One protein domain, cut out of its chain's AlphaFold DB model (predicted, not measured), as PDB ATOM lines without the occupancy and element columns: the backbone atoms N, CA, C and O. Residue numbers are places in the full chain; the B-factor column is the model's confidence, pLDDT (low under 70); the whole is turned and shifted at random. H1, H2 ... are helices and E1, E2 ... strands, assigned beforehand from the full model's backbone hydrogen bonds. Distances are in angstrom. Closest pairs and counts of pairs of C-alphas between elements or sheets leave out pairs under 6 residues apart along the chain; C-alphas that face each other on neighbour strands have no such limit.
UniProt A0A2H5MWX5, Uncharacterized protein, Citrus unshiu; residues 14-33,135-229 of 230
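AT A GLANCE: This is residues 14 to 33 and 135 to 229 of the 230 residues of an uncharacterized protein of Citrus unshiu (UniProt A0A2H5MWX5). A four-stranded antiparallel sheet makes a wall, with H1 crossing one face and the other face bare of named helices. H3 runs side by side with H1 and only grazes the sheet, H2 packs on H1, and a long loop, residues 198 to 213, swings wide from E4 to H3. The printed part has 115 residues with three named helices and four named strands, along the chain H1 E1 H2 E2 E3 E4 H3; the sheet's order is E1 E4 E3 E2, and the class is mixed, helices and strands. It is compact, with a radius of gyration of the C-alphas of 14.6 A and spans of 43 by 31 by 25 A.

HOW THE PARTS SIT: H1, residues 16 to 30, comes first, and its closest C-alpha pair with E1, residues 138 to 146, is Thr 17 and Gly 143, 5.6 A apart. H1 touches H2, residues 154 to 162, at a steep tilt of 51 degrees, the same way; the closest C-alphas are those of Ile 29 and Gly 158, 5.7 A apart. H2 is not on the sheet. E2, residues 171 to 175, E3, residues 178 to 185, and E4, residues 189 to 197, form a meander, each strand the antiparallel neighbour of the one before, and E2 and E3, like E3 and E4, are a hairpin. N 173 and O 180 are 3.0 A apart, and N 181 and O 193 are 2.8 A apart, both within hydrogen-bond range. E1 is the antiparallel neighbour of E4, with N 141 and O 194 at 2.8 A, within hydrogen-bond range; E1 and E2 are the edge strands. H1 is on the sheet at a height over the sheet of 9.5 A, in two layers, a helix on one face of a sheet; it runs across the strands, at 80 degrees to E1 on the local plane. H3, residues 214 to 227, touches H1 at a shallow tilt of 12 degrees, the same way, with the C-alphas of Cys 24 and Val 224 closest at 6.4 A. H3 is apart from H2. Every O i to N i+4 pair is within hydrogen-bond range in H2 and H3, and 10 of 11 are in H1.

IN THESE COORDINATES: H1 begins at C-alpha 16, (35.343, -51.081, 44.204), and is 21.9 A long. E1 is 26.2 A long, H2 12.1 A, E2 13.5 A, E3 22.9 A and E4 26.5 A. E4 begins at C-alpha 189, (34.991, -56.461, 29.855). H3, 20.2 A long, ends at C-alpha 227, (44.846, -33.801, 35.338).

THE WHOLE: The two C-alphas farthest apart, those of Asn 152 and Gly 205, are 43.6 A apart. Residues 34 to 134 are not printed, and C-alphas 33 and 135 are 30.4 A apart across this cut. The link from E4 to H3, 16 residues, is long. The mean pLDDT of the printed part is 74.1, and residues 14 to 33, 203 to 210 and 227 to 229 are under 70.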
ATOM      1  N   SER A  14      36.479 -57.395  44.229       29.64
ATOM      2  CA  SER A  14      35.110 -57.052  43.833       29.64
ATOM      3  C   SER A  14      34.776 -55.558  43.976       29.64
ATOM      4  O   SER A  14      35.417 -54.858  44.760       29.64
ATOM      5  N   LEU A  15      33.728 -55.127  43.248       25.22
ATOM      6  CA  LEU A  15      32.836 -53.943  43.378       25.22
ATOM      7  C   LEU A  15      33.446 -52.524  43.467       25.22
ATOM      8  O   LEU A  15      32.855 -51.574  42.961       25.22
ATOM      9  N   SER A  16      34.627 -52.356  44.054       29.86
ATOM     10  CA  SER A  16      35.343 -51.081  44.204       29.86
ATOM     11  C   SER A  16      35.951 -50.575  42.883       29.86
ATOM     12  O   SER A  16      36.014 -49.373  42.630       29.86
ATOM     13  N   THR A  17      36.330 -51.490  41.986       33.81
ATOM     14  CA  THR A  17      36.937 -51.184  40.677       33.81
ATOM     15  C   THR A  17      35.976 -50.495  39.705       33.81
ATOM     16  O   THR A  17      36.413 -49.683  38.890       33.81
ATOM     17  N   THR A  18      34.674 -50.773  39.815       34.44
ATOM     18  CA  THR A  18      33.613 -50.245  38.945       34.44
ATOM     19  C   THR A  18      33.399 -48.736  39.136       34.44
ATOM     20  O   THR A  18      33.254 -48.001  38.159       34.44
ATOM     21  N   LEU A  19      33.457 -48.247  40.383       35.25
ATOM     22  CA  LEU A  19      33.318 -46.819  40.710       35.25
ATOM     23  C   LEU A  19      34.560 -46.003  40.304       35.25
ATOM     24  O   LEU A  19      34.419 -44.901  39.770       35.25
ATOM     25  N   CYS A  20      35.768 -46.557  40.483       41.88
ATOM     26  CA  CYS A  20      37.009 -45.913  40.032       41.88
ATOM     27  C   CYS A  20      37.051 -45.750  38.509       41.88
ATOM     28  O   CYS A  20      37.424 -44.692  38.001       41.88
ATOM     29  N   PHE A  21      36.627 -46.788  37.790       45.19
ATOM     30  CA  PHE A  21      36.553 -46.778  36.337       45.19
ATOM     31  C   PHE A  21      35.554 -45.740  35.818       45.19
ATOM     32  O   PHE A  21      35.909 -44.929  34.968       45.19
ATOM     33  N   SER A  22      34.330 -45.706  36.363       43.56
ATOM     34  CA  SER A  22      33.292 -44.790  35.881       43.56
ATOM     35  C   SER A  22      33.702 -43.324  35.999       43.56
ATOM     36  O   SER A  22      33.350 -42.552  35.122       43.56
ATOM     37  N   SER A  23      34.443 -42.917  37.033       44.50
ATOM     38  CA  SER A  23      34.881 -41.521  37.186       44.50
ATOM     39  C   SER A  23      36.110 -41.188  36.339       44.50
ATOM     40  O   SER A  23      36.099 -40.165  35.659       44.50
ATOM     41  N   CYS A  24      37.127 -42.062  36.315       43.56
ATOM     42  CA  CYS A  24      38.325 -41.850  35.495       43.56
ATOM     43  C   CYS A  24      37.963 -41.783  34.006       43.56
ATOM     44  O   CYS A  24      38.468 -40.945  33.263       43.56
ATOM     45  N   VAL A  25      37.039 -42.645  33.585       47.44
ATOM     46  CA  VAL A  25      36.636 -42.754  32.193       47.44
ATOM     47  C   VAL A  25      35.545 -41.746  31.823       47.44
ATOM     48  O   VAL A  25      35.663 -41.125  30.775       47.44
ATOM     49  N   SER A  26      34.558 -41.462  32.687       43.38
ATOM     50  CA  SER A  26      33.593 -40.360  32.467       43.38
ATOM     51  C   SER A  26      34.287 -39.006  32.296       43.38
ATOM     52  O   SER A  26      33.901 -38.219  31.436       43.38
ATOM     53  N   GLN A  27      35.363 -38.736  33.040       45.88
ATOM     54  CA  GLN A  27      36.107 -37.481  32.896       45.88
ATOM     55  C   GLN A  27      36.977 -37.446  31.624       45.88
ATOM     56  O   GLN A  27      37.037 -36.402  30.978       45.88
ATOM     57  N   LEU A  28      37.547 -38.583  31.189       41.09
ATOM     58  CA  LEU A  28      38.187 -38.715  29.864       41.09
ATOM     59  C   LEU A  28      37.186 -38.520  28.704       41.09
ATOM     60  O   LEU A  28      37.550 -37.996  27.654       41.09
ATOM     61  N   ILE A  29      35.924 -38.918  28.896       41.06
ATOM     62  CA  ILE A  29      34.832 -38.775  27.917       41.06
ATOM     63  C   ILE A  29      34.304 -37.336  27.849       41.06
ATOM     64  O   ILE A  29      34.039 -36.833  26.756       41.06
ATOM     65  N   ASN A  30      34.124 -36.679  28.999       30.97
ATOM     66  CA  ASN A  30      33.479 -35.364  29.093       30.97
ATOM     67  C   ASN A  30      34.413 -34.195  28.754       30.97
ATOM     68  O   ASN A  30      33.939 -33.139  28.336       30.97
ATOM     69  N   HIS A  31      35.728 -34.386  28.872       40.09
ATOM     70  CA  HIS A  31      36.725 -33.380  28.518       40.09
ATOM     71  C   HIS A  31      37.786 -33.980  27.590       40.09
ATOM     72  O   HIS A  31      38.887 -34.312  28.034       40.09
ATOM     73  N   PRO A  32      37.496 -34.108  26.277       32.38
ATOM     74  CA  PRO A  32      38.542 -34.365  25.304       32.38
ATOM     75  C   PRO A  32      39.491 -33.169  25.356       32.38
ATOM     76  O   PRO A  32      39.154 -32.091  24.861       32.38
ATOM     77  N   ARG A  33      40.656 -33.325  25.996       32.91
ATOM     78  CA  ARG A  33      41.674 -32.274  25.986       32.91
ATOM     79  C   ARG A  33      41.900 -31.845  24.543       32.91
ATOM     80  O   ARG A  33      42.121 -32.676  23.659       32.91
ATOM     81  N   TYR A 135      62.464 -49.177  43.034       84.50
ATOM     82  CA  TYR A 135      61.205 -48.620  42.598       84.50
ATOM     83  C   TYR A 135      61.401 -47.850  41.287       84.50
ATOM     84  O   TYR A 135      62.353 -47.089  41.141       84.50
ATOM     85  N   THR A 136      60.508 -48.048  40.319       83.56
ATOM     86  CA  THR A 136      60.597 -47.432  38.985       83.56
ATOM     87  C   THR A 136      60.001 -46.022  38.928       83.56
ATOM     88  O   THR A 136      59.743 -45.514  37.842       83.56
ATOM     89  N   CYS A 137      59.772 -45.391  40.084       86.31
ATOM     90  CA  CYS A 137      59.202 -44.046  40.215       86.31
ATOM     91  C   CYS A 137      57.784 -43.886  39.630       86.31
ATOM     92  O   CYS A 137      57.401 -42.797  39.203       86.31
ATOM     93  N   TYR A 138      56.984 -44.958  39.611       88.06
ATOM     94  CA  TYR A 138      55.564 -44.889  39.263       88.06
ATOM     95  C   TYR A 138      54.744 -45.969  39.968       88.06
ATOM     96  O   TYR A 138      55.245 -47.032  40.345       88.06
ATOM     97  N   TYR A 139      53.452 -45.715  40.133       86.56
ATOM     98  CA  TYR A 139      52.467 -46.727  40.505       86.56
ATOM     99  C   TYR A 139      51.374 -46.800  39.451       86.56
ATOM    100  O   TYR A 139      51.255 -45.908  38.612       86.56
ATOM    101  N   ALA A 140      50.603 -47.880  39.484       88.56
ATOM    102  CA  ALA A 140      49.497 -48.080  38.571       88.56
ATOM    103  C   ALA A 140      48.208 -48.324  39.351       88.56
ATOM    104  O   ALA A 140      48.158 -49.194  40.225       88.56
ATOM    105  N   TRP A 141      47.163 -47.586  38.998       87.00
ATOM    106  CA  TRP A 141      45.794 -48.018  39.224       87.00
ATOM    107  C   TRP A 141      45.428 -48.995  38.118       87.00
ATOM    108  O   TRP A 141      45.684 -48.723  36.952       87.00
ATOM    109  N   SER A 142      44.847 -50.134  38.458       86.38
ATOM    110  CA  SER A 142      44.424 -51.112  37.460       86.38
ATOM    111  C   SER A 142      43.077 -51.688  37.833       86.38
ATOM    112  O   SER A 142      42.831 -51.964  39.011       86.38
ATOM    113  N   GLY A 143      42.244 -51.941  36.837       85.19
ATOM    114  CA  GLY A 143      40.970 -52.595  37.053       85.19
ATOM    115  C   GLY A 143      40.407 -53.208  35.785       85.19
ATOM    116  O   GLY A 143      40.863 -52.954  34.672       85.19
ATOM    117  N   VAL A 144      39.371 -54.013  35.995       86.50
ATOM    118  CA  VAL A 144      38.527 -54.546  34.933       86.50
ATOM    119  C   VAL A 144      37.114 -54.050  35.191       86.50
ATOM    120  O   VAL A 144      36.610 -54.168  36.312       86.50
ATOM    121  N   PHE A 145      36.500 -53.468  34.169       87.44
ATOM    122  CA  PHE A 145      35.106 -53.054  34.177       87.44
ATOM    123  C   PHE A 145      34.278 -54.052  33.378       87.44
ATOM    124  O   PHE A 145      34.480 -54.195  32.176       87.44
ATOM    125  N   ASP A 146      33.374 -54.753  34.050       89.31
ATOM    126  CA  ASP A 146      32.399 -55.628  33.407       89.31
ATOM    127  C   ASP A 146      31.175 -54.804  33.005       89.31
ATOM    128  O   ASP A 146      30.535 -54.174  33.850       89.31
ATOM    129  N   PHE A 147      30.878 -54.791  31.709       88.19
ATOM    130  CA  PHE A 147      29.738 -54.081  31.145       88.19
ATOM    131  C   PHE A 147      28.736 -55.014  30.467       88.19
ATOM    132  O   PHE A 147      27.905 -54.565  29.677       88.19
ATOM    133  N   SER A 148      28.765 -56.306  30.792       89.50
ATOM    134  CA  SER A 148      27.826 -57.290  30.250       89.50
ATOM    135  C   SER A 148      26.360 -56.941  30.539       89.50
ATOM    136  O   SER A 148      25.523 -57.057  29.644       89.50
ATOM    137  N   GLU A 149      26.072 -56.429  31.737       89.81
ATOM    138  CA  GLU A 149      24.738 -55.979  32.165       89.81
ATOM    139  C   GLU A 149      24.455 -54.496  31.850       89.81
ATOM    140  O   GLU A 149      23.345 -54.013  32.058       89.81
ATOM    141  N   SER A 150      25.446 -53.747  31.352       86.38
ATOM    142  CA  SER A 150      25.366 -52.287  31.183       86.38
ATOM    143  C   SER A 150      25.915 -51.796  29.840       86.38
ATOM    144  O   SER A 150      26.375 -50.662  29.715       86.38
ATOM    145  N   GLU A 151      25.828 -52.627  28.802       84.62
ATOM    146  CA  GLU A 151      26.401 -52.335  27.482       84.62
ATOM    147  C   GLU A 151      25.847 -51.050  26.847       84.62
ATOM    148  O   GLU A 151      26.579 -50.312  26.193       84.62
ATOM    149  N   ASN A 152      24.569 -50.751  27.090       84.88
ATOM    150  CA  ASN A 152      23.918 -49.538  26.594       84.88
ATOM    151  C   ASN A 152      24.017 -48.353  27.566       84.88
ATOM    152  O   ASN A 152      23.376 -47.333  27.325       84.88
ATOM    153  N   SER A 153      24.783 -48.467  28.655       86.00
ATOM    154  CA  SER A 153      24.972 -47.361  29.598       86.00
ATOM    155  C   SER A 153      25.624 -46.153  28.926       86.00
ATOM    156  O   SER A 153      26.461 -46.295  28.030       86.00
ATOM    157  N   GLU A 154      25.284 -44.956  29.406       86.62
ATOM    158  CA  GLU A 154      25.907 -43.705  28.957       86.62
ATOM    159  C   GLU A 154      27.435 -43.760  29.070       86.62
ATOM    160  O   GLU A 154      28.139 -43.267  28.191       86.62
ATOM    161  N   THR A 155      27.952 -44.440  30.099       82.56
ATOM    162  CA  THR A 155      29.384 -44.677  30.281       82.56
ATOM    163  C   THR A 155      29.979 -45.415  29.085       82.56
ATOM    164  O   THR A 155      30.872 -44.875  28.442       82.56
ATOM    165  N   ILE A 156      29.486 -46.610  28.731       87.25
ATOM    166  CA  ILE A 156      30.039 -47.380  27.599       87.25
ATOM    167  C   ILE A 156      29.871 -46.644  26.270       87.25
ATOM    168  O   ILE A 156      30.796 -46.637  25.454       87.25
ATOM    169  N   GLN A 157      28.734 -45.983  26.056       87.88
ATOM    170  CA  GLN A 157      28.525 -45.177  24.853       87.88
ATOM    171  C   GLN A 157      29.540 -44.034  24.761       87.88
ATOM    172  O   GLN A 157      30.138 -43.814  23.706       87.88
ATOM    173  N   GLY A 158      29.784 -43.343  25.874       86.44
ATOM    174  CA  GLY A 158      30.795 -42.302  25.971       86.44
ATOM    175  C   GLY A 158      32.201 -42.829  25.687       86.44
ATOM    176  O   GLY A 158      32.933 -42.213  24.913       86.44
ATOM    177  N   ILE A 159      32.555 -44.003  26.223       86.94
ATOM    178  CA  ILE A 159      33.845 -44.657  25.947       86.94
ATOM    179  C   ILE A 159      33.989 -44.925  24.459       86.94
ATOM    180  O   ILE A 159      34.979 -44.520  23.861       86.94
ATOM    181  N   ARG A 160      33.007 -45.592  23.849       87.94
ATOM    182  CA  ARG A 160      33.047 -45.933  22.421       87.94
ATOM    183  C   ARG A 160      33.104 -44.680  21.547       87.94
ATOM    184  O   ARG A 160      33.751 -44.686  20.507       87.94
ATOM    185  N   LYS A 161      32.490 -43.577  21.982       87.50
ATOM    186  CA  LYS A 161      32.605 -42.278  21.309       87.50
ATOM    187  C   LYS A 161      34.015 -41.683  21.424       87.50
ATOM    188  O   LYS A 161      34.510 -41.125  20.447       87.50
ATOM    189  N   ALA A 162      34.652 -41.785  22.591       83.94
ATOM    190  CA  ALA A 162      36.016 -41.302  22.818       83.94
ATOM    191  C   ALA A 162      37.072 -42.172  22.110       83.94
ATOM    192  O   ALA A 162      38.024 -41.634  21.541       83.94
ATOM    193  N   TYR A 163      36.845 -43.488  22.062       85.62
ATOM    194  CA  TYR A 163      37.710 -44.501  21.454       85.62
ATOM    195  C   TYR A 163      36.935 -45.320  20.399       85.62
ATOM    196  O   TYR A 163      36.555 -46.462  20.658       85.62
ATOM    197  N   PRO A 164      36.702 -44.782  19.184       84.81
ATOM    198  CA  PRO A 164      35.875 -45.448  18.168       84.81
ATOM    199  C   PRO A 164      36.410 -46.796  17.676       84.81
ATOM    200  O   PRO A 164      35.652 -47.599  17.147       84.81
ATOM    201  N   THR A 165      37.713 -47.045  17.828       83.31
ATOM    202  CA  THR A 165      38.358 -48.316  17.459       83.31
ATOM    203  C   THR A 165      38.603 -49.224  18.665       83.31
ATOM    204  O   THR A 165      39.434 -50.133  18.605       83.31
ATOM    205  N   LEU A 166      37.927 -48.977  19.791       82.62
ATOM    206  CA  LEU A 166      37.956 -49.881  20.934       82.62
ATOM    207  C   LEU A 166      37.445 -51.272  20.521       82.62
ATOM    208  O   LEU A 166      36.502 -51.380  19.742       82.62
ATOM    209  N   GLY A 167      38.131 -52.319  20.981       81.56
ATOM    210  CA  GLY A 167      37.916 -53.699  20.533       81.56
ATOM    211  C   GLY A 167      38.850 -54.150  19.405       81.56
ATOM    212  O   GLY A 167      39.078 -55.344  19.270       81.56
ATOM    213  N   ASN A 168      39.473 -53.221  18.667       82.75
ATOM    214  CA  ASN A 168      40.410 -53.535  17.576       82.75
ATOM    215  C   ASN A 168      41.886 -53.307  17.949       82.75
ATOM    216  O   ASN A 168      42.758 -53.284  17.082       82.75
ATOM    217  N   GLY A 169      42.183 -53.080  19.230       81.06
ATOM    218  CA  GLY A 169      43.545 -52.834  19.681       81.06
ATOM    219  C   GLY A 169      43.643 -52.275  21.095       81.06
ATOM    220  O   GLY A 169      42.660 -52.191  21.834       81.06
ATOM    221  N   VAL A 170      44.870 -51.897  21.447       86.19
ATOM    222  CA  VAL A 170      45.216 -51.261  22.718       86.19
ATOM    223  C   VAL A 170      45.323 -49.759  22.513       86.19
ATOM    224  O   VAL A 170      46.073 -49.300  21.654       86.19
ATOM    225  N   HIS A 171      44.596 -49.005  23.327       86.25
ATOM    226  CA  HIS A 171      44.636 -47.549  23.362       86.25
ATOM    227  C   HIS A 171      45.586 -47.074  24.448       86.25
ATOM    228  O   HIS A 171      45.702 -47.692  25.510       86.25
ATOM    229  N   THR A 172      46.298 -45.985  24.180       87.62
ATOM    230  CA  THR A 172      47.191 -45.359  25.153       87.62
ATOM    231  C   THR A 172      47.075 -43.851  25.058       87.62
ATOM    232  O   THR A 172      47.438 -43.271  24.036       87.62
ATOM    233  N   ASP A 173      46.637 -43.233  26.148       85.88
ATOM    234  CA  ASP A 173      46.600 -41.783  26.275       85.88
ATOM    235  C   ASP A 173      47.763 -41.326  27.149       85.88
ATOM    236  O   ASP A 173      48.006 -41.859  28.236       85.88
ATOM    237  N   LEU A 174      48.484 -40.320  26.660       85.12
ATOM    238  CA  LEU A 174      49.670 -39.771  27.302       85.12
ATOM    239  C   LEU A 174      49.367 -38.379  27.852       85.12
ATOM    240  O   LEU A 174      48.784 -37.539  27.168       85.12
ATOM    241  N   ALA A 175      49.834 -38.108  29.066       82.19
ATOM    242  CA  ALA A 175      49.873 -36.770  29.632       82.19
ATOM    243  C   ALA A 175      51.176 -36.572  30.434       82.19
ATOM    244  O   ALA A 175      51.850 -37.539  30.795       82.19
ATOM    245  N   PRO A 176      51.590 -35.329  30.723       82.50
ATOM    246  CA  PRO A 176      52.768 -35.097  31.551       82.50
ATOM    247  C   PRO A 176      52.673 -35.834  32.896       82.50
ATOM    248  O   PRO A 176      51.709 -35.672  33.640       82.50
ATOM    249  N   GLY A 177      53.669 -36.673  33.190       83.19
ATOM    250  CA  GLY A 177      53.748 -37.442  34.436       83.19
ATOM    251  C   GLY A 177      52.806 -38.648  34.536       83.19
ATOM    252  O   GLY A 177      52.827 -39.328  35.564       83.19
ATOM    253  N   THR A 178      52.010 -38.964  33.509       87.94
ATOM    254  CA  THR A 178      51.015 -40.041  33.593       87.94
ATOM    255  C   THR A 178      50.597 -40.602  32.231       87.94
ATOM    256  O   THR A 178      50.665 -39.924  31.213       87.94
ATOM    257  N   HIS A 179      50.153 -41.853  32.189       87.88
ATOM    258  CA  HIS A 179      49.515 -42.414  30.999       87.88
ATOM    259  C   HIS A 179      48.490 -43.472  31.380       87.88
ATOM    260  O   HIS A 179      48.638 -44.145  32.402       87.88
ATOM    261  N   ILE A 180      47.463 -43.634  30.555       89.12
ATOM    262  CA  ILE A 180      46.462 -44.686  30.713       89.12
ATOM    263  C   ILE A 180      46.503 -45.617  29.510       89.12
ATOM    264  O   ILE A 180      46.611 -45.178  28.371       89.12
ATOM    265  N   VAL A 181      46.429 -46.912  29.786       88.56
ATOM    266  CA  VAL A 181      46.304 -47.979  28.802       88.56
ATOM    267  C   VAL A 181      44.908 -48.566  28.930       88.56
ATOM    268  O   VAL A 181      44.481 -48.900  30.037       88.56
ATOM    269  N   LEU A 182      44.208 -48.696  27.807       88.69
ATOM    270  CA  LEU A 182      42.818 -49.134  27.752       88.69
ATOM    271  C   LEU A 182      42.625 -50.142  26.620       88.69
ATOM    272  O   LEU A 182      43.021 -49.880  25.486       88.69
ATOM    273  N   TYR A 183      42.010 -51.286  26.901       88.50
ATOM    274  CA  TYR A 183      41.686 -52.268  25.864       88.50
ATOM    275  C   TYR A 183      40.548 -53.190  26.283       88.50
ATOM    276  O   TYR A 183      40.401 -53.537  27.458       88.50
ATOM    277  N   GLU A 184      39.733 -53.578  25.304       88.81
ATOM    278  CA  GLU A 184      38.601 -54.478  25.513       88.81
ATOM    279  C   GLU A 184      39.079 -55.932  25.609       88.81
ATOM    280  O   GLU A 184      39.980 -56.367  24.890       88.81
ATOM    281  N   LEU A 185      38.487 -56.660  26.547       85.56
ATOM    282  CA  LEU A 185      38.669 -58.083  26.794       85.56
ATOM    283  C   LEU A 185      37.438 -58.852  26.299       85.56
ATOM    284  O   LEU A 185      36.377 -58.276  26.047       85.56
ATOM    285  N   MET A 186      37.536 -60.181  26.253       82.81
ATOM    286  CA  MET A 186      36.371 -61.020  25.989       82.81
ATOM    287  C   MET A 186      35.305 -60.843  27.077       82.81
ATOM    288  O   MET A 186      35.583 -60.444  28.216       82.81
ATOM    289  N   TYR A 187      34.077 -61.226  26.719       87.12
ATOM    290  CA  TYR A 187      32.907 -61.211  27.599       87.12
ATOM    291  C   TYR A 187      32.496 -59.814  28.071       87.12
ATOM    292  O   TYR A 187      32.051 -59.663  29.202       87.12
ATOM    293  N   LYS A 188      32.609 -58.805  27.194       89.00
ATOM    294  CA  LYS A 188      32.163 -57.428  27.472       89.00
ATOM    295  C   LYS A 188      32.836 -56.857  28.722       89.00
ATOM    296  O   LYS A 188      32.188 -56.361  29.643       89.00
ATOM    297  N   ARG A 189      34.162 -56.972  28.762       88.31
ATOM    298  CA  ARG A 189      34.991 -56.461  29.855       88.31
ATOM    299  C   ARG A 189      35.996 -55.468  29.305       88.31
ATOM    300  O   ARG A 189      36.542 -55.674  28.231       88.31
ATOM    301  N   LEU A 190      36.267 -54.402  30.045       89.00
ATOM    302  CA  LEU A 190      37.264 -53.404  29.686       89.00
ATOM    303  C   LEU A 190      38.394 -53.417  30.705       89.00
ATOM    304  O   LEU A 190      38.157 -53.182  31.891       89.00
ATOM    305  N   ASN A 191      39.619 -53.688  30.259       88.94
ATOM    306  CA  ASN A 191      40.795 -53.576  31.108       88.94
ATOM    307  C   ASN A 191      41.390 -52.177  30.992       88.94
ATOM    308  O   ASN A 191      41.563 -51.652  29.890       88.94
ATOM    309  N   TRP A 192      41.739 -51.598  32.135       88.25
ATOM    310  CA  TRP A 192      42.365 -50.288  32.200       88.25
ATOM    311  C   TRP A 192      43.512 -50.290  33.202       88.25
ATOM    312  O   TRP A 192      43.442 -50.918  34.264       88.25
ATOM    313  N   ILE A 193      44.577 -49.576  32.851       90.00
ATOM    314  CA  ILE A 193      45.743 -49.384  33.707       90.00
ATOM    315  C   ILE A 193      46.175 -47.930  33.599       90.00
ATOM    316  O   ILE A 193      46.539 -47.470  32.523       90.00
ATOM    317  N   TRP A 194      46.145 -47.210  34.710       89.25
ATOM    318  CA  TRP A 194      46.529 -45.812  34.794       89.25
ATOM    319  C   TRP A 194      47.806 -45.658  35.616       89.25
ATOM    320  O   TRP A 194      47.818 -45.861  36.830       89.25
ATOM    321  N   TYR A 195      48.890 -45.311  34.932       88.56
ATOM    322  CA  TYR A 195      50.216 -45.127  35.497       88.56
ATOM    323  C   TYR A 195      50.433 -43.678  35.901       88.56
ATOM    324  O   TYR A 195      50.231 -42.766  35.099       88.56
ATOM    325  N   ILE A 196      50.910 -43.460  37.120       87.56
ATOM    326  CA  ILE A 196      51.185 -42.130  37.660       87.56
ATOM    327  C   ILE A 196      52.612 -42.119  38.193       87.56
ATOM    328  O   ILE A 196      52.994 -42.962  39.011       87.56
ATOM    329  N   SER A 197      53.397 -41.154  37.720       88.19
ATOM    330  CA  SER A 197      54.757 -40.929  38.202       88.19
ATOM    331  C   SER A 197      54.703 -40.427  39.639       88.19
ATOM    332  O   SER A 197      53.956 -39.502  39.952       88.19
ATOM    333  N   GLN A 198      55.500 -41.021  40.516       84.38
ATOM    334  CA  GLN A 198      55.621 -40.574  41.896       84.38
ATOM    335  C   GLN A 198      57.020 -40.881  42.436       84.38
ATOM    336  O   GLN A 198      57.652 -41.840  41.982       84.38
ATOM    337  N   PRO A 199      57.518 -40.093  43.404       83.50
ATOM    338  CA  PRO A 199      58.766 -40.421  44.082       83.50
ATOM    339  C   PRO A 199      58.668 -41.785  44.772       83.50
ATOM    340  O   PRO A 199      57.575 -42.303  45.015       83.50
ATOM    341  N   GLU A 200      59.823 -42.368  45.088       81.75
ATOM    342  CA  GLU A 200      59.877 -43.634  45.813       81.75
ATOM    343  C   GLU A 200      59.119 -43.531  47.145       81.75
ATOM    344  O   GLU A 200      59.447 -42.674  47.968       81.75
ATOM    345  N   PRO A 201      58.071 -44.350  47.354       77.50
ATOM    346  CA  PRO A 201      57.321 -44.314  48.595       77.50
ATOM    347  C   PRO A 201      58.145 -44.936  49.724       77.50
ATOM    348  O   PRO A 201      58.987 -45.807  49.500       77.50
ATOM    349  N   GLU A 202      57.835 -44.570  50.966       74.44
ATOM    350  CA  GLU A 202      58.345 -45.300  52.127       74.44
ATOM    351  C   GLU A 202      57.744 -46.714  52.158       74.44
ATOM    352  O   GLU A 202      56.616 -46.944  52.607       74.44
ATOM    353  N   LEU A 203      58.491 -47.691  51.644       66.12
ATOM    354  CA  LEU A 203      58.046 -49.079  51.586       66.12
ATOM    355  C   LEU A 203      58.116 -49.729  52.975       66.12
ATOM    356  O   LEU A 203      59.179 -50.121  53.454       66.12
ATOM    357  N   LYS A 204      56.954 -49.932  53.605       61.62
ATOM    358  CA  LYS A 204      56.813 -50.804  54.781       61.62
ATOM    359  C   LYS A 204      56.617 -52.255  54.326       61.62
ATOM    360  O   LYS A 204      55.495 -52.741  54.225       61.62
ATOM    361  N   GLY A 205      57.717 -52.954  54.039       61.84
ATOM    362  CA  GLY A 205      57.717 -54.394  53.748       61.84
ATOM    363  C   GLY A 205      58.054 -54.768  52.301       61.84
ATOM    364  O   GLY A 205      58.672 -54.012  51.562       61.84
ATOM    365  N   GLY A 206      57.722 -56.005  51.913       59.06
ATOM    366  CA  GLY A 206      58.186 -56.618  50.659       59.06
ATOM    367  C   GLY A 206      57.221 -56.571  49.467       59.06
ATOM    368  O   GLY A 206      57.573 -57.103  48.413       59.06
ATOM    369  N   SER A 207      56.025 -55.997  49.623       61.50
ATOM    370  CA  SER A 207      55.004 -55.950  48.568       61.50
ATOM    371  C   SER A 207      54.953 -54.578  47.905       61.50
ATOM    372  O   SER A 207      54.873 -53.567  48.594       61.50
ATOM    373  N   ALA A 208      54.943 -54.562  46.570       63.66
ATOM    374  CA  ALA A 208      54.677 -53.368  45.764       63.66
ATOM    375  C   ALA A 208      53.174 -53.170  45.479       63.66
ATOM    376  O   ALA A 208      52.774 -52.142  44.940       63.66
ATOM    377  N   THR A 209      52.333 -54.149  45.835       66.94
ATOM    378  CA  THR A 209      50.875 -54.076  45.695       66.94
ATOM    379  C   THR A 209      50.249 -53.835  47.060       66.94
ATOM    380  O   THR A 209      50.515 -54.572  48.014       66.94
ATOM    381  N   MET A 210      49.402 -52.813  47.143       69.31
ATOM    382  CA  MET A 210      48.676 -52.431  48.351       69.31
ATOM    383  C   MET A 210      47.177 -52.608  48.129       69.31
ATOM    384  O   MET A 210      46.670 -52.359  47.036       69.31
ATOM    385  N   LYS A 211      46.453 -53.024  49.173       73.00
ATOM    386  CA  LYS A 211      44.992 -53.004  49.136       73.00
ATOM    387  C   LYS A 211      44.537 -51.546  49.128       73.00
ATOM    388  O   LYS A 211      44.896 -50.785  50.021       73.00
ATOM    389  N   VAL A 212      43.750 -51.185  48.124       73.56
ATOM    390  CA  VAL A 212      43.189 -49.841  47.976       73.56
ATOM    391  C   VAL A 212      42.232 -49.546  49.140       73.56
ATOM    392  O   VAL A 212      41.347 -50.354  49.431       73.56
ATOM    393  N   SER A 213      42.399 -48.394  49.797       77.50
ATOM    394  CA  SER A 213      41.453 -47.874  50.795       77.50
ATOM    395  C   SER A 213      40.457 -46.891  50.169       77.50
ATOM    396  O   SER A 213      40.714 -46.322  49.108       77.50
ATOM    397  N   SER A 214      39.333 -46.638  50.846       79.38
ATOM    398  CA  SER A 214      38.358 -45.615  50.432       79.38
ATOM    399  C   SER A 214      38.985 -44.227  50.284       79.38
ATOM    400  O   SER A 214      38.618 -43.473  49.388       79.38
ATOM    401  N   ASP A 215      39.951 -43.897  51.136       83.44
ATOM    402  CA  ASP A 215      40.617 -42.595  51.109       83.44
ATOM    403  C   ASP A 215      41.569 -42.479  49.920       83.44
ATOM    404  O   ASP A 215      41.637 -41.427  49.285       83.44
ATOM    405  N   MET A 216      42.244 -43.575  49.551       80.06
ATOM    406  CA  MET A 216      43.043 -43.626  48.325       80.06
ATOM    407  C   MET A 216      42.167 -43.436  47.083       80.06
ATOM    408  O   MET A 216      42.586 -42.744  46.162       80.06
ATOM    409  N   ILE A 217      40.950 -43.993  47.070       78.62
ATOM    410  CA  ILE A 217      39.979 -43.800  45.980       78.62
ATOM    411  C   ILE A 217      39.551 -42.334  45.897       78.62
ATOM    412  O   ILE A 217      39.616 -41.732  44.830       78.62
ATOM    413  N   LYS A 218      39.176 -41.716  47.022       80.12
ATOM    414  CA  LYS A 218      38.819 -40.287  47.058       80.12
ATOM    415  C   LYS A 218      39.958 -39.405  46.550       80.12
ATOM    416  O   LYS A 218      39.726 -38.523  45.728       80.12
ATOM    417  N   LYS A 219      41.188 -39.669  46.998       81.69
ATOM    418  CA  LYS A 219      42.376 -38.945  46.535       81.69
ATOM    419  C   LYS A 219      42.608 -39.152  45.040       81.69
ATOM    420  O   LYS A 219      42.886 -38.195  44.336       81.69
ATOM    421  N   MET A 220      42.450 -40.379  44.546       80.62
ATOM    422  CA  MET A 220      42.530 -40.678  43.118       80.62
ATOM    423  C   MET A 220      41.532 -39.832  42.319       80.62
ATOM    424  O   MET A 220      41.951 -39.209  41.353       80.62
ATOM    425  N   HIS A 221      40.263 -39.742  42.735       76.44
ATOM    426  CA  HIS A 221      39.276 -38.889  42.056       76.44
ATOM    427  C   HIS A 221      39.727 -37.423  41.982       76.44
ATOM    428  O   HIS A 221      39.670 -36.822  40.914       76.44
ATOM    429  N   GLN A 222      40.254 -36.877  43.082       79.81
ATOM    430  CA  GLN A 222      40.784 -35.508  43.113       79.81
ATOM    431  C   GLN A 222      41.981 -35.310  42.168       79.81
ATOM    432  O   GLN A 222      42.140 -34.240  41.588       79.81
ATOM    433  N   GLU A 223      42.849 -36.314  42.020       75.06
ATOM    434  CA  GLU A 223      43.988 -36.239  41.096       75.06
ATOM    435  C   GLU A 223      43.551 -36.350  39.630       75.06
ATOM    436  O   GLU A 223      44.082 -35.618  38.794       75.06
ATOM    437  N   VAL A 224      42.562 -37.198  39.310       71.69
ATOM    438  CA  VAL A 224      41.978 -37.245  37.956       71.69
ATOM    439  C   VAL A 224      41.414 -35.874  37.599       71.69
ATOM    440  O   VAL A 224      41.729 -35.362  36.529       71.69
ATOM    441  N   GLU A 225      40.656 -35.251  38.506       71.19
ATOM    442  CA  GLU A 225      40.065 -33.934  38.265       71.19
ATOM    443  C   GLU A 225      41.129 -32.906  37.887       71.19
ATOM    444  O   GLU A 225      40.965 -32.248  36.872       71.19
ATOM    445  N   LYS A 226      42.256 -32.828  38.611       70.62
ATOM    446  CA  LYS A 226      43.362 -31.892  38.315       70.62
ATOM    447  C   LYS A 226      44.032 -32.135  36.965       70.62
ATOM    448  O   LYS A 226      44.492 -31.193  36.328       70.62
ATOM    449  N   ILE A 227      44.151 -33.398  36.564       65.69
ATOM    450  CA  ILE A 227      44.846 -33.801  35.338       65.69
ATOM    451  C   ILE A 227      43.929 -33.639  34.119       65.69
ATOM    452  O   ILE A 227      44.419 -33.362  33.024       65.69
ATOM    453  N   CYS A 228      42.622 -33.810  34.309       54.38
ATOM    454  CA  CYS A 228      41.601 -33.800  33.266       54.38
ATOM    455  C   CYS A 228      40.804 -32.481  33.173       54.38
ATOM    456  O   CYS A 228      39.820 -32.445  32.432       54.38
ATOM    457  N   VAL A 229      41.212 -31.407  33.867       42.41
ATOM    458  CA  VAL A 229      40.669 -30.048  33.636       42.41
ATOM    459  C   VAL A 229      41.032 -29.589  32.205       42.41
ATOM    460  O   VAL A 229      42.142 -29.899  31.760       42.41
TER     461      VAL A 229